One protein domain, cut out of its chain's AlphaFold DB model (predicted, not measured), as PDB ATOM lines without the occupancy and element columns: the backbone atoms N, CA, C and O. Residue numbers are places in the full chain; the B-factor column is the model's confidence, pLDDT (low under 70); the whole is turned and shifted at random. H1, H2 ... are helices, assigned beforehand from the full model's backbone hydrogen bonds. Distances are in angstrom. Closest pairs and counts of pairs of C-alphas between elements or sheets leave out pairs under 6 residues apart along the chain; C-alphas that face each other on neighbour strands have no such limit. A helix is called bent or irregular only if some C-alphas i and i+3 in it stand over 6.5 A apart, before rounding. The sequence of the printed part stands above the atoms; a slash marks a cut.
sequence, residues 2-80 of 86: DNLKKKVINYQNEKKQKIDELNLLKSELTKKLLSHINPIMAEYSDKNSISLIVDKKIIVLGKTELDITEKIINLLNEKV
ATOM      1  N   ASP A   2     -10.288 -24.636  51.840       80.19
ATOM      2  CA  ASP A   2      -9.944 -23.652  50.797       80.19
ATOM      3  C   ASP A   2      -8.462 -23.622  50.406       80.19
ATOM      4  O   ASP A   2      -8.133 -23.368  49.250       80.19
ATOM      5  N   ASN A   3      -7.559 -23.969  51.327       89.94
ATOM      6  CA  ASN A   3      -6.124 -24.050  51.038       89.94
ATOM      7  C   ASN A   3      -5.778 -25.199  50.070       89.94
ATOM      8  O   ASN A   3      -4.961 -25.035  49.171       89.94
ATOM      9  N   LEU A   4      -6.434 -26.359  50.210       90.94
ATOM     10  CA  LEU A   4      -6.197 -27.500  49.320       90.94
ATOM     11  C   LEU A   4      -6.719 -27.211  47.908       90.94
ATOM     12  O   LEU A   4      -6.011 -27.450  46.935       90.94
ATOM     13  N   LYS A   5      -7.915 -26.616  47.802       93.69
ATOM     14  CA  LYS A   5      -8.483 -26.186  46.515       93.69
ATOM     15  C   LYS A   5      -7.573 -25.174  45.808       93.69
ATOM     16  O   LYS A   5      -7.278 -25.355  44.631       93.69
ATOM     17  N   LYS A   6      -7.060 -24.168  46.531       95.25
ATOM     18  CA  LYS A   6      -6.098 -23.191  45.986       95.25
ATOM     19  C   LYS A   6      -4.808 -23.853  45.493       95.25
ATOM     20  O   LYS A   6      -4.374 -23.560  44.386       95.25
ATOM     21  N   LYS A   7      -4.227 -24.785  46.260       95.81
ATOM     22  CA  LYS A   7      -3.024 -25.528  45.838       95.81
ATOM     23  C   LYS A   7      -3.249 -26.335  44.558       95.81
ATOM     24  O   LYS A   7      -2.391 -26.320  43.683       95.81
ATOM     25  N   VAL A   8      -4.398 -27.001  44.433       96.38
ATOM     26  CA  VAL A   8      -4.748 -27.768  43.227       96.38
ATOM     27  C   VAL A   8      -4.862 -26.853  42.007       96.38
ATOM     28  O   VAL A   8      -4.293 -27.166  40.966       96.38
ATOM     29  N   ILE A   9      -5.542 -25.710  42.141       96.56
ATOM     30  CA  ILE A   9      -5.686 -24.733  41.051       96.56
ATOM     31  C   ILE A   9      -4.318 -24.175  40.637       96.56
ATOM     32  O   ILE A   9      -4.007 -24.146  39.449       96.56
ATOM     33  N   ASN A  10      -3.473 -23.796  41.600       97.50
ATOM     34  CA  ASN A  10      -2.131 -23.291  41.306       97.50
ATOM     35  C   ASN A  10      -1.288 -24.334  40.564       97.50
ATOM     36  O   ASN A  10      -0.717 -24.020  39.527       97.50
ATOM     37  N   TYR A  11      -1.291 -25.588  41.025       97.50
ATOM     38  CA  TYR A  11      -0.582 -26.673  40.346       97.50
ATOM     39  C   TYR A  11      -1.081 -26.897  38.910       97.50
ATOM     40  O   TYR A  11      -0.285 -27.102  37.996       97.50
ATOM     41  N   GLN A  12      -2.398 -26.847  38.684       97.50
ATOM     42  CA  GLN A  12      -2.970 -26.975  37.341       97.50
ATOM     43  C   GLN A  12      -2.540 -25.823  36.424       97.50
ATOM     44  O   GLN A  12      -2.192 -26.067  35.268       97.50
ATOM     45  N   ASN A  13      -2.516 -24.593  36.944       98.00
ATOM     46  CA  ASN A  13      -2.069 -23.415  36.204       98.00
ATOM     47  C   ASN A  13      -0.577 -23.495  35.858       98.00
ATOM     48  O   ASN A  13      -0.219 -23.317  34.697       98.00
ATOM     49  N   GLU A  14       0.279 -23.839  36.823       98.12
ATOM     50  CA  GLU A  14       1.718 -24.031  36.599       98.12
ATOM     51  C   GLU A  14       1.988 -25.153  35.591       98.12
ATOM     52  O   GLU A  14       2.824 -25.015  34.698       98.12
ATOM     53  N   LYS A  15       1.256 -26.271  35.691       98.06
ATOM     54  CA  LYS A  15       1.355 -27.369  34.725       98.06
ATOM     55  C   LYS A  15       0.987 -26.898  33.321       98.06
ATOM     56  O   LYS A  15       1.689 -27.240  32.374       98.06
ATOM     57  N   LYS A  16      -0.105 -26.141  33.182       98.19
ATOM     58  CA  LYS A  16      -0.532 -25.596  31.893       98.19
ATOM     59  C   LYS A  16       0.539 -24.672  31.310       98.19
ATOM     60  O   LYS A  16       0.936 -24.885  30.174       98.19
ATOM     61  N   GLN A  17       1.057 -23.735  32.105       98.31
ATOM     62  CA  GLN A  17       2.121 -22.819  31.679       98.31
ATOM     63  C   GLN A  17       3.356 -23.575  31.176       98.31
ATOM     64  O   GLN A  17       3.814 -23.322  30.068       98.31
ATOM     65  N   LYS A  18       3.822 -24.586  31.919       98.00
ATOM     66  CA  LYS A  18       4.957 -25.420  31.492       98.00
ATOM     67  C   LYS A  18       4.687 -26.181  30.193       98.00
ATOM     68  O   LYS A  18       5.586 -26.334  29.374       98.00
ATOM     69  N   ILE A  19       3.467 -26.682  29.992       98.12
ATOM     70  CA  ILE A  19       3.084 -27.352  28.738       98.12
ATOM     71  C   ILE A  19       3.078 -26.353  27.577       98.12
ATOM     72  O   ILE A  19       3.567 -26.679  26.496       98.12
ATOM     73  N   ASP A  20       2.551 -25.150  27.794       98.12
ATOM     74  CA  ASP A  20       2.499 -24.098  26.779       98.12
ATOM     75  C   ASP A  20       3.918 -23.652  26.375       98.12
ATOM     76  O   ASP A  20       4.221 -23.580  25.182       98.12
ATOM     77  N   GLU A  21       4.821 -23.474  27.344       97.44
ATOM     78  CA  GLU A  21       6.247 -23.198  27.112       97.44
ATOM     79  C   GLU A  21       6.934 -24.325  26.322       97.44
ATOM     80  O   GLU A  21       7.624 -24.069  25.334       97.44
ATOM     81  N   LEU A  22       6.698 -25.591  26.695       96.88
ATOM     82  CA  LEU A  22       7.235 -26.749  25.970       96.88
ATOM     83  C   LEU A  22       6.721 -26.822  24.525       96.88
ATOM     84  O   LEU A  22       7.473 -27.179  23.617       96.88
ATOM     85  N   ASN A  23       5.452 -26.484  24.293       97.12
ATOM     86  CA  ASN A  23       4.863 -26.469  22.955       97.12
ATOM     87  C   ASN A  23       5.455 -25.358  22.083       97.12
ATOM     88  O   ASN A  23       5.736 -25.599  20.904       97.12
ATOM     89  N   LEU A  24       5.673 -24.169  22.656       96.69
ATOM     90  CA  LEU A  24       6.336 -23.063  21.969       96.69
ATOM     91  C   LEU A  24       7.745 -23.482  21.540       96.69
ATOM     92  O   LEU A  24       8.075 -23.425  20.354       96.69
ATOM     93  N   LEU A  25       8.514 -24.027  22.482       95.25
ATOM     94  CA  LEU A  25       9.858 -24.522  22.228       95.25
ATOM     95  C   LEU A  25       9.884 -25.599  21.130       95.25
ATOM     96  O   LEU A  25      10.678 -25.541  20.189       95.25
ATOM     97  N   LYS A  26       8.984 -26.584  21.212       95.06
ATOM     98  CA  LYS A  26       8.860 -27.640  20.198       95.06
ATOM     99  C   LYS A  26       8.590 -27.056  18.810       95.06
ATOM    100  O   LYS A  26       9.154 -27.539  17.825       95.06
ATOM    101  N   SER A  27       7.741 -26.032  18.714       96.12
ATOM    102  CA  SER A  27       7.440 -25.351  17.450       96.12
ATOM    103  C   SER A  27       8.678 -24.663  16.873       96.12
ATOM    104  O   SER A  27       8.992 -24.845  15.695       96.12
ATOM    105  N   GLU A  28       9.420 -23.925  17.699       95.12
ATOM    106  CA  GLU A  28      10.650 -23.237  17.292       95.12
ATOM    107  C   GLU A  28      11.726 -24.210  16.809       95.12
ATOM    108  O   GLU A  28      12.314 -24.011  15.744       95.12
ATOM    109  N   LEU A  29      11.931 -25.308  17.538       94.38
ATOM    110  CA  LEU A  29      12.859 -26.360  17.133       94.38
ATOM    111  C   LEU A  29      12.443 -27.042  15.838       94.38
ATOM    112  O   LEU A  29      13.291 -27.301  14.989       94.38
ATOM    113  N   THR A  30      11.148 -27.295  15.654       94.88
ATOM    114  CA  THR A  30      10.639 -27.883  14.408       94.88
ATOM    115  C   THR A  30      10.907 -26.948  13.230       94.88
ATOM    116  O   THR A  30      11.379 -27.398  12.189       94.88
ATOM    117  N   LYS A  31      10.686 -25.636  13.393       95.25
ATOM    118  CA  LYS A  31      11.007 -24.637  12.360       95.25
ATOM    119  C   LYS A  31      12.501 -24.612  12.040       95.25
ATOM    120  O   LYS A  31      12.860 -24.633  10.866       95.25
ATOM    121  N   LYS A  32      13.364 -24.621  13.064       94.44
ATOM    122  CA  LYS A  32      14.824 -24.712  12.890       94.44
ATOM    123  C   LYS A  32      15.226 -26.007  12.182       94.44
ATOM    124  O   LYS A  32      16.065 -25.979  11.296       94.44
ATOM    125  N   LEU A  33      14.634 -27.147  12.520       94.56
ATOM    126  CA  LEU A  33      14.914 -28.407  11.830       94.56
ATOM    127  C   LEU A  33      14.529 -28.323  10.344       94.56
ATOM    128  O   LEU A  33      15.339 -28.645   9.476       94.56
ATOM    129  N   LEU A  34      13.334 -27.811  10.040       94.81
ATOM    130  CA  LEU A  34      12.868 -27.629   8.662       94.81
ATOM    131  C   LEU A  34      13.756 -26.671   7.860       94.81
ATOM    132  O   LEU A  34      13.987 -26.914   6.677       94.81
ATOM    133  N   SER A  35      14.315 -25.627   8.484       94.75
ATOM    134  CA  SER A  35      15.242 -24.722   7.795       94.75
ATOM    135  C   SER A  35      16.555 -25.395   7.383       94.75
ATOM    136  O   SER A  35      17.214 -24.897   6.477       94.75
ATOM    137  N   HIS A  36      16.930 -26.520   8.003       95.00
ATOM    138  CA  HIS A  36      18.071 -27.336   7.577       95.00
ATOM    139  C   HIS A  36      17.673 -28.401   6.549       95.00
ATOM    140  O   HIS A  36      18.418 -28.647   5.604       95.00
ATOM    141  N   ILE A  37      16.494 -29.018   6.699       95.81
ATOM    142  CA  ILE A  37      16.017 -30.066   5.783       95.81
ATOM    143  C   ILE A  37      15.681 -29.489   4.400       95.81
ATOM    144  O   ILE A  37      16.037 -30.091   3.390       95.81
ATOM    145  N   ASN A  38      15.028 -28.324   4.328       95.38
ATOM    146  CA  ASN A  38      14.557 -27.758   3.057       95.38
ATOM    147  C   ASN A  38      15.688 -27.535   2.030       95.38
ATOM    148  O   ASN A  38      15.538 -27.999   0.898       95.38
ATOM    149  N   PRO A  39      16.837 -26.919   2.383       96.12
ATOM    150  CA  PRO A  39      17.973 -26.812   1.467       96.12
ATOM    151  C   PRO A  39      18.540 -28.168   1.031       96.12
ATOM    152  O   PRO A  39      18.939 -28.317  -0.118       96.12
ATOM    153  N   ILE A  40      18.557 -29.166   1.922       96.94
ATOM    154  CA  ILE A  40      19.047 -30.517   1.600       96.94
ATOM    155  C   ILE A  40      18.137 -31.182   0.565       96.94
ATOM    156  O   ILE A  40      18.638 -31.785  -0.380       96.94
ATOM    157  N   MET A  41      16.817 -31.047   0.714       95.81
ATOM    158  CA  MET A  41      15.856 -31.568  -0.261       95.81
ATOM    159  C   MET A  41      15.978 -30.870  -1.617       95.81
ATOM    160  O   MET A  41      15.961 -31.562  -2.630       95.81
ATOM    161  N   ALA A  42      16.146 -29.543  -1.637       95.81
ATOM    162  CA  ALA A  42      16.336 -28.775  -2.871       95.81
ATOM    163  C   ALA A  42      17.636 -29.163  -3.599       95.81
ATOM    164  O   ALA A  42      17.635 -29.468  -4.788       95.81
ATOM    165  N   GLU A  43      18.753 -29.252  -2.872       96.44
ATOM    166  CA  GLU A  43      20.027 -29.679  -3.454       96.44
ATOM    167  C   GLU A  43      19.952 -31.126  -3.973       96.44
ATOM    168  O   GLU A  43      20.496 -31.449  -5.032       96.44
ATOM    169  N   TYR A  44      19.269 -32.012  -3.241       96.69
ATOM    170  CA  TYR A  44      19.053 -33.390  -3.669       96.69
ATOM    171  C   TYR A  44      18.176 -33.462  -4.923       96.69
ATOM    172  O   TYR A  44      18.494 -34.237  -5.830       96.69
ATOM    173  N   SER A  45      17.105 -32.663  -5.005       96.44
ATOM    174  CA  SER A  45      16.226 -32.652  -6.175       96.44
ATOM    175  C   SER A  45      16.949 -32.174  -7.423       96.44
ATOM    176  O   SER A  45      16.861 -32.838  -8.454       96.44
ATOM    177  N   ASP A  46      17.739 -31.106  -7.309       97.06
ATOM    178  CA  ASP A  46      18.486 -30.545  -8.436       97.06
ATOM    179  C   ASP A  46      19.517 -31.550  -8.962       97.06
ATOM    180  O   ASP A  46      19.561 -31.848 -10.157       97.06
ATOM    181  N   LYS A  47      20.302 -32.161  -8.064       97.12
ATOM    182  CA  LYS A  47      21.340 -33.139  -8.438       97.12
ATOM    183  C   LYS A  47      20.784 -34.406  -9.081       97.12
ATOM    184  O   LYS A  47      21.463 -35.014  -9.901       97.12
ATOM    185  N   ASN A  48      19.578 -34.822  -8.697       96.62
ATOM    186  CA  ASN A  48      18.963 -36.061  -9.176       96.62
ATOM    187  C   ASN A  48      17.865 -35.812 -10.221       96.62
ATOM    188  O   ASN A  48      17.139 -36.742 -10.564       96.62
ATOM    189  N   SER A  49      17.738 -34.578 -10.731       96.00
ATOM    190  CA  SER A  49      16.713 -34.193 -11.713       96.00
ATOM    191  C   SER A  49      15.278 -34.531 -11.267       96.00
ATOM    192  O   SER A  49      14.438 -34.934 -12.071       96.00
ATOM    193  N   ILE A  50      14.988 -34.384  -9.972       96.00
ATOM    194  CA  ILE A  50      13.659 -34.621  -9.401       96.00
ATOM    195  C   ILE A  50      12.832 -33.350  -9.563       96.00
ATOM    196  O   ILE A  50      13.152 -32.315  -8.988       96.00
ATOM    197  N   SER A  51      11.734 -33.435 -10.309       94.25
ATOM    198  CA  SER A  51      10.872 -32.274 -10.568       94.25
ATOM    199  C   SER A  51       9.879 -31.974  -9.440       94.25
ATOM    200  O   SER A  51       9.348 -30.868  -9.382       94.25
ATOM    201  N   LEU A  52       9.582 -32.948  -8.572       93.56
ATOM    202  CA  LEU A  52       8.596 -32.805  -7.500       93.56
ATOM    203  C   LEU A  52       8.879 -33.759  -6.333       93.56
ATOM    204  O   LEU A  52       9.111 -34.948  -6.536       93.56
ATOM    205  N   ILE A  53       8.781 -33.238  -5.109       93.94
ATOM    206  CA  ILE A  53       8.791 -34.008  -3.858       93.94
ATOM    207  C   ILE A  53       7.431 -33.815  -3.182       93.94
ATOM    208  O   ILE A  53       6.921 -32.697  -3.119       93.94
ATOM    209  N   VAL A  54       6.838 -34.899  -2.679       93.88
ATOM    210  CA  VAL A  54       5.477 -34.911  -2.120       93.88
ATOM    211  C   VAL A  54       5.470 -35.601  -0.755       93.88
ATOM    212  O   VAL A  54       6.174 -36.591  -0.564       93.88
ATOM    213  N   ASP A  55       4.671 -35.100   0.197       94.06
ATOM    214  CA  ASP A  55       4.501 -35.748   1.505       94.06
ATOM    215  C   ASP A  55       3.831 -37.123   1.334       94.06
ATOM    216  O   ASP A  55       2.759 -37.252   0.735       94.06
ATOM    217  N   LYS A  56       4.443 -38.155   1.920       93.56
ATOM    218  CA  LYS A  56       3.952 -39.536   1.911       93.56
ATOM    219  C   LYS A  56       2.525 -39.674   2.453       93.56
ATOM    220  O   LYS A  56       1.820 -40.580   2.030       93.56
ATOM    221  N   LYS A  57       2.066 -38.776   3.335       95.00
ATOM    222  CA  LYS A  57       0.700 -38.802   3.905       95.00
ATOM    223  C   LYS A  57      -0.412 -38.776   2.860       95.00
ATOM    224  O   LYS A  57      -1.496 -39.278   3.138       95.00
ATOM    225  N   ILE A  58      -0.170 -38.166   1.699       94.12
ATOM    226  CA  ILE A  58      -1.168 -38.068   0.624       94.12
ATOM    227  C   ILE A  58      -0.971 -39.124  -0.472       94.12
ATOM    228  O   ILE A  58      -1.729 -39.158  -1.438       94.12
ATOM    229  N   ILE A  59       0.032 -39.995  -0.328       92.75
ATOM    230  CA  ILE A  59       0.346 -41.062  -1.279       92.75
ATOM    231  C   ILE A  59      -0.225 -42.379  -0.745       92.75
ATOM    232  O   ILE A  59       0.196 -42.867   0.300       92.75
ATOM    233  N   VAL A  60      -1.165 -42.980  -1.482       93.38
ATOM    234  CA  VAL A  60      -1.763 -44.281  -1.117       93.38
ATOM    235  C   VAL A  60      -0.844 -45.442  -1.509       93.38
ATOM    236  O   VAL A  60      -0.679 -46.391  -0.748       93.38
ATOM    237  N   LEU A  61      -0.230 -45.363  -2.695       92.19
ATOM    238  CA  LEU A  61       0.674 -46.372  -3.248       92.19
ATOM    239  C   LEU A  61       1.813 -45.685  -4.010       92.19
ATOM    240  O   LEU A  61       1.594 -44.700  -4.713       92.19
ATOM    241  N   GLY A  62       3.020 -46.230  -3.898       90.38
ATOM    242  CA  GLY A  62       4.210 -45.748  -4.590       90.38
ATOM    243  C   GLY A  62       5.325 -46.783  -4.513       90.38
ATOM    244  O   GLY A  62       5.340 -47.621  -3.610       90.38
ATOM    245  N   LYS A  63       6.251 -46.756  -5.471       92.94
ATOM    246  CA  LYS A  63       7.403 -47.657  -5.432       92.94
ATOM    247  C   LYS A  63       8.378 -47.215  -4.342       92.94
ATOM    248  O   LYS A  63       8.748 -46.045  -4.296       92.94
ATOM    249  N   THR A  64       8.859 -48.155  -3.531       92.44
ATOM    250  CA  THR A  64       9.831 -47.880  -2.457       92.44
ATOM    251  C   THR A  64      11.124 -47.248  -2.975       92.44
ATOM    252  O   THR A  64      11.712 -46.423  -2.291       92.44
ATOM    253  N   GLU A  65      11.537 -47.563  -4.207       92.81
ATOM    254  CA  GLU A  65      12.721 -46.970  -4.856       92.81
ATOM    255  C   GLU A  65      12.631 -45.443  -5.051       92.81
ATOM    256  O   GLU A  65      13.659 -44.780  -5.182       92.81
ATOM    257  N   LEU A  66      11.411 -44.889  -5.042       93.56
ATOM    258  CA  LEU A  66      11.145 -43.453  -5.153       93.56
ATOM    259  C   LEU A  66      11.115 -42.750  -3.785       93.56
ATOM    260  O   LEU A  66      11.074 -41.521  -3.737       93.56
ATOM    261  N   ASP A  67      11.126 -43.497  -2.674       94.44
ATOM    262  CA  ASP A  67      11.156 -42.925  -1.329       94.44
ATOM    263  C   ASP A  67      12.576 -42.429  -1.008       94.44
ATOM    264  O   ASP A  67      13.526 -43.199  -0.865       94.44
ATOM    265  N   ILE A  68      12.730 -41.109  -0.917       95.62
ATOM    266  CA  ILE A  68      14.017 -40.454  -0.651       95.62
ATOM    267  C   ILE A  68      14.271 -40.227   0.844       95.62
ATOM    268  O   ILE A  68      15.322 -39.694   1.195       95.62
ATOM    269  N   THR A  69      13.342 -40.612   1.728       96.06
ATOM    270  CA  THR A  69      13.360 -40.247   3.156       96.06
ATOM    271  C   THR A  69      14.678 -40.621   3.828       96.06
ATOM    272  O   THR A  69      15.315 -39.774   4.448       96.06
ATOM    273  N   GLU A  70      15.127 -41.866   3.661       96.69
ATOM    274  CA  GLU A  70      16.374 -42.349   4.265       96.69
ATOM    275  C   GLU A  70      17.599 -41.583   3.745       96.69
ATOM    276  O   GLU A  70      18.473 -41.194   4.517       96.69
ATOM    277  N   LYS A  71      17.627 -41.273   2.445       96.38
ATOM    278  CA  LYS A  71      18.716 -40.507   1.824       96.38
ATOM    279  C   LYS A  71      18.794 -39.092   2.397       96.38
ATOM    280  O   LYS A  71      19.881 -38.625   2.722       96.38
ATOM    281  N   ILE A  72      17.648 -38.425   2.561       96.81
ATOM    282  CA  ILE A  72      17.584 -37.082   3.154       96.81
ATOM    283  C   ILE A  72      17.989 -37.110   4.633       96.81
ATOM    284  O   ILE A  72      18.721 -36.223   5.067       96.81
ATOM    285  N   ILE A  73      17.576 -38.130   5.395       96.19
ATOM    286  CA  ILE A  73      17.992 -38.303   6.798       96.19
ATOM    287  C   ILE A  73      19.512 -38.472   6.899       96.19
ATOM    288  O   ILE A  73      20.142 -37.821   7.732       96.19
ATOM    289  N   ASN A  74      20.115 -39.287   6.034       97.00
ATOM    290  CA  ASN A  74      21.564 -39.494   6.035       97.00
ATOM    291  C   ASN A  74      22.317 -38.195   5.708       97.00
ATOM    292  O   ASN A  74      23.209 -37.802   6.458       97.00
ATOM    293  N   LEU A  75      21.887 -37.465   4.673       96.81
ATOM    294  CA  LEU A  75      22.464 -36.161   4.317       96.81
ATOM    295  C   LEU A  75      22.311 -35.118   5.432       96.81
ATOM    296  O   LEU A  75      23.197 -34.287   5.637       96.81
ATOM    297  N   LEU A  76      21.190 -35.141   6.158       96.06
ATOM    298  CA  LEU A  76      20.989 -34.282   7.320       96.06
ATOM    299  C   LEU A  76      21.978 -34.629   8.431       96.06
ATOM    300  O   LEU A  76      22.635 -33.724   8.934       96.06
ATOM    301  N   ASN A  77      22.112 -35.908   8.783       95.25
ATOM    302  CA  ASN A  77      23.007 -36.360   9.851       95.25
ATOM    303  C   ASN A  77      24.485 -36.060   9.551       95.25
ATOM    304  O   ASN A  77      25.263 -35.794  10.465       95.25
ATOM    305  N   GLU A  78      24.877 -36.067   8.275       95.31
ATOM    306  CA  GLU A  78      26.218 -35.660   7.846       95.31
ATOM    307  C   GLU A  78      26.468 -34.159   8.057       95.31
ATOM    308  O   GLU A  78      27.555 -33.761   8.484       95.31
ATOM    309  N   LYS A  79      25.463 -33.316   7.775       91.81
ATOM    310  CA  LYS A  79      25.588 -31.848   7.798       91.81
ATOM    311  C   LYS A  79      25.272 -31.218   9.156       91.81
ATOM    312  O   LYS A  79      25.853 -30.192   9.503       91.81
ATOM    313  N   VAL A  80      24.346 -31.796   9.916       92.00
ATOM    314  CA  VAL A  80      23.785 -31.226  11.147       92.00
ATOM    315  C   VAL A  80      23.926 -32.234  12.278       92.00
ATOM    316  O   VAL A  80      23.197 -33.218  12.351       92.00
TER     317      VAL A  80
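This is residues 2 to 80 of the 86 residues of an uncharacterized protein of Candidatus Pelagibacter sp (UniProt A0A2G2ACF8). One very long helix, H1, makes the length of the model, and a short helix, H2, crosses it near its far end. Residues 2 to 32 of H1 stick out as a free arm, while a long loop folds back from the end of H1 to H2, with its residues 57 to 65 also sticking out. The printed part has 79 residues with two named helices, H1 then H2, and no named strand; the class is all helix. The whole is extended, with a radius of gyration of the C-alphas of 21.1 A and spans of 68 by 31 by 17 A.

H1 holds residues 2 to 47, from C-alpha 2 at (-9.944, -23.652, 50.797) to C-alpha 47 at (21.340, -33.139, -8.438), 67.7 A. It is neither bent nor irregular, but only just: C-alphas 36 and 39 are 6.1 A apart. Residues 48 to 68 hold no named element. H2 holds residues 69 to 79, 15.5 A from first to last C-alpha, and ends with C-alpha 79 at (25.588, -31.848, 7.798).

H1 touches H2 with residues 36 to 44 alone. Their closest C-alphas are those of Ile 37 and Leu 76, 6.7 A apart. Their lines are about perpendicular, at 86 degrees. In H2 every O i to N i+4 pair is within hydrogen-bond range; in H1 40 of 42 are.

The two C-alphas farthest apart are those of Asp 2 and Ser 49, 68.8 A. The link from H1 to H2 is long, with 21 residues. The printed part has no cut. The mean pLDDT of the printed part is 95.2, and no printed residue is under 70.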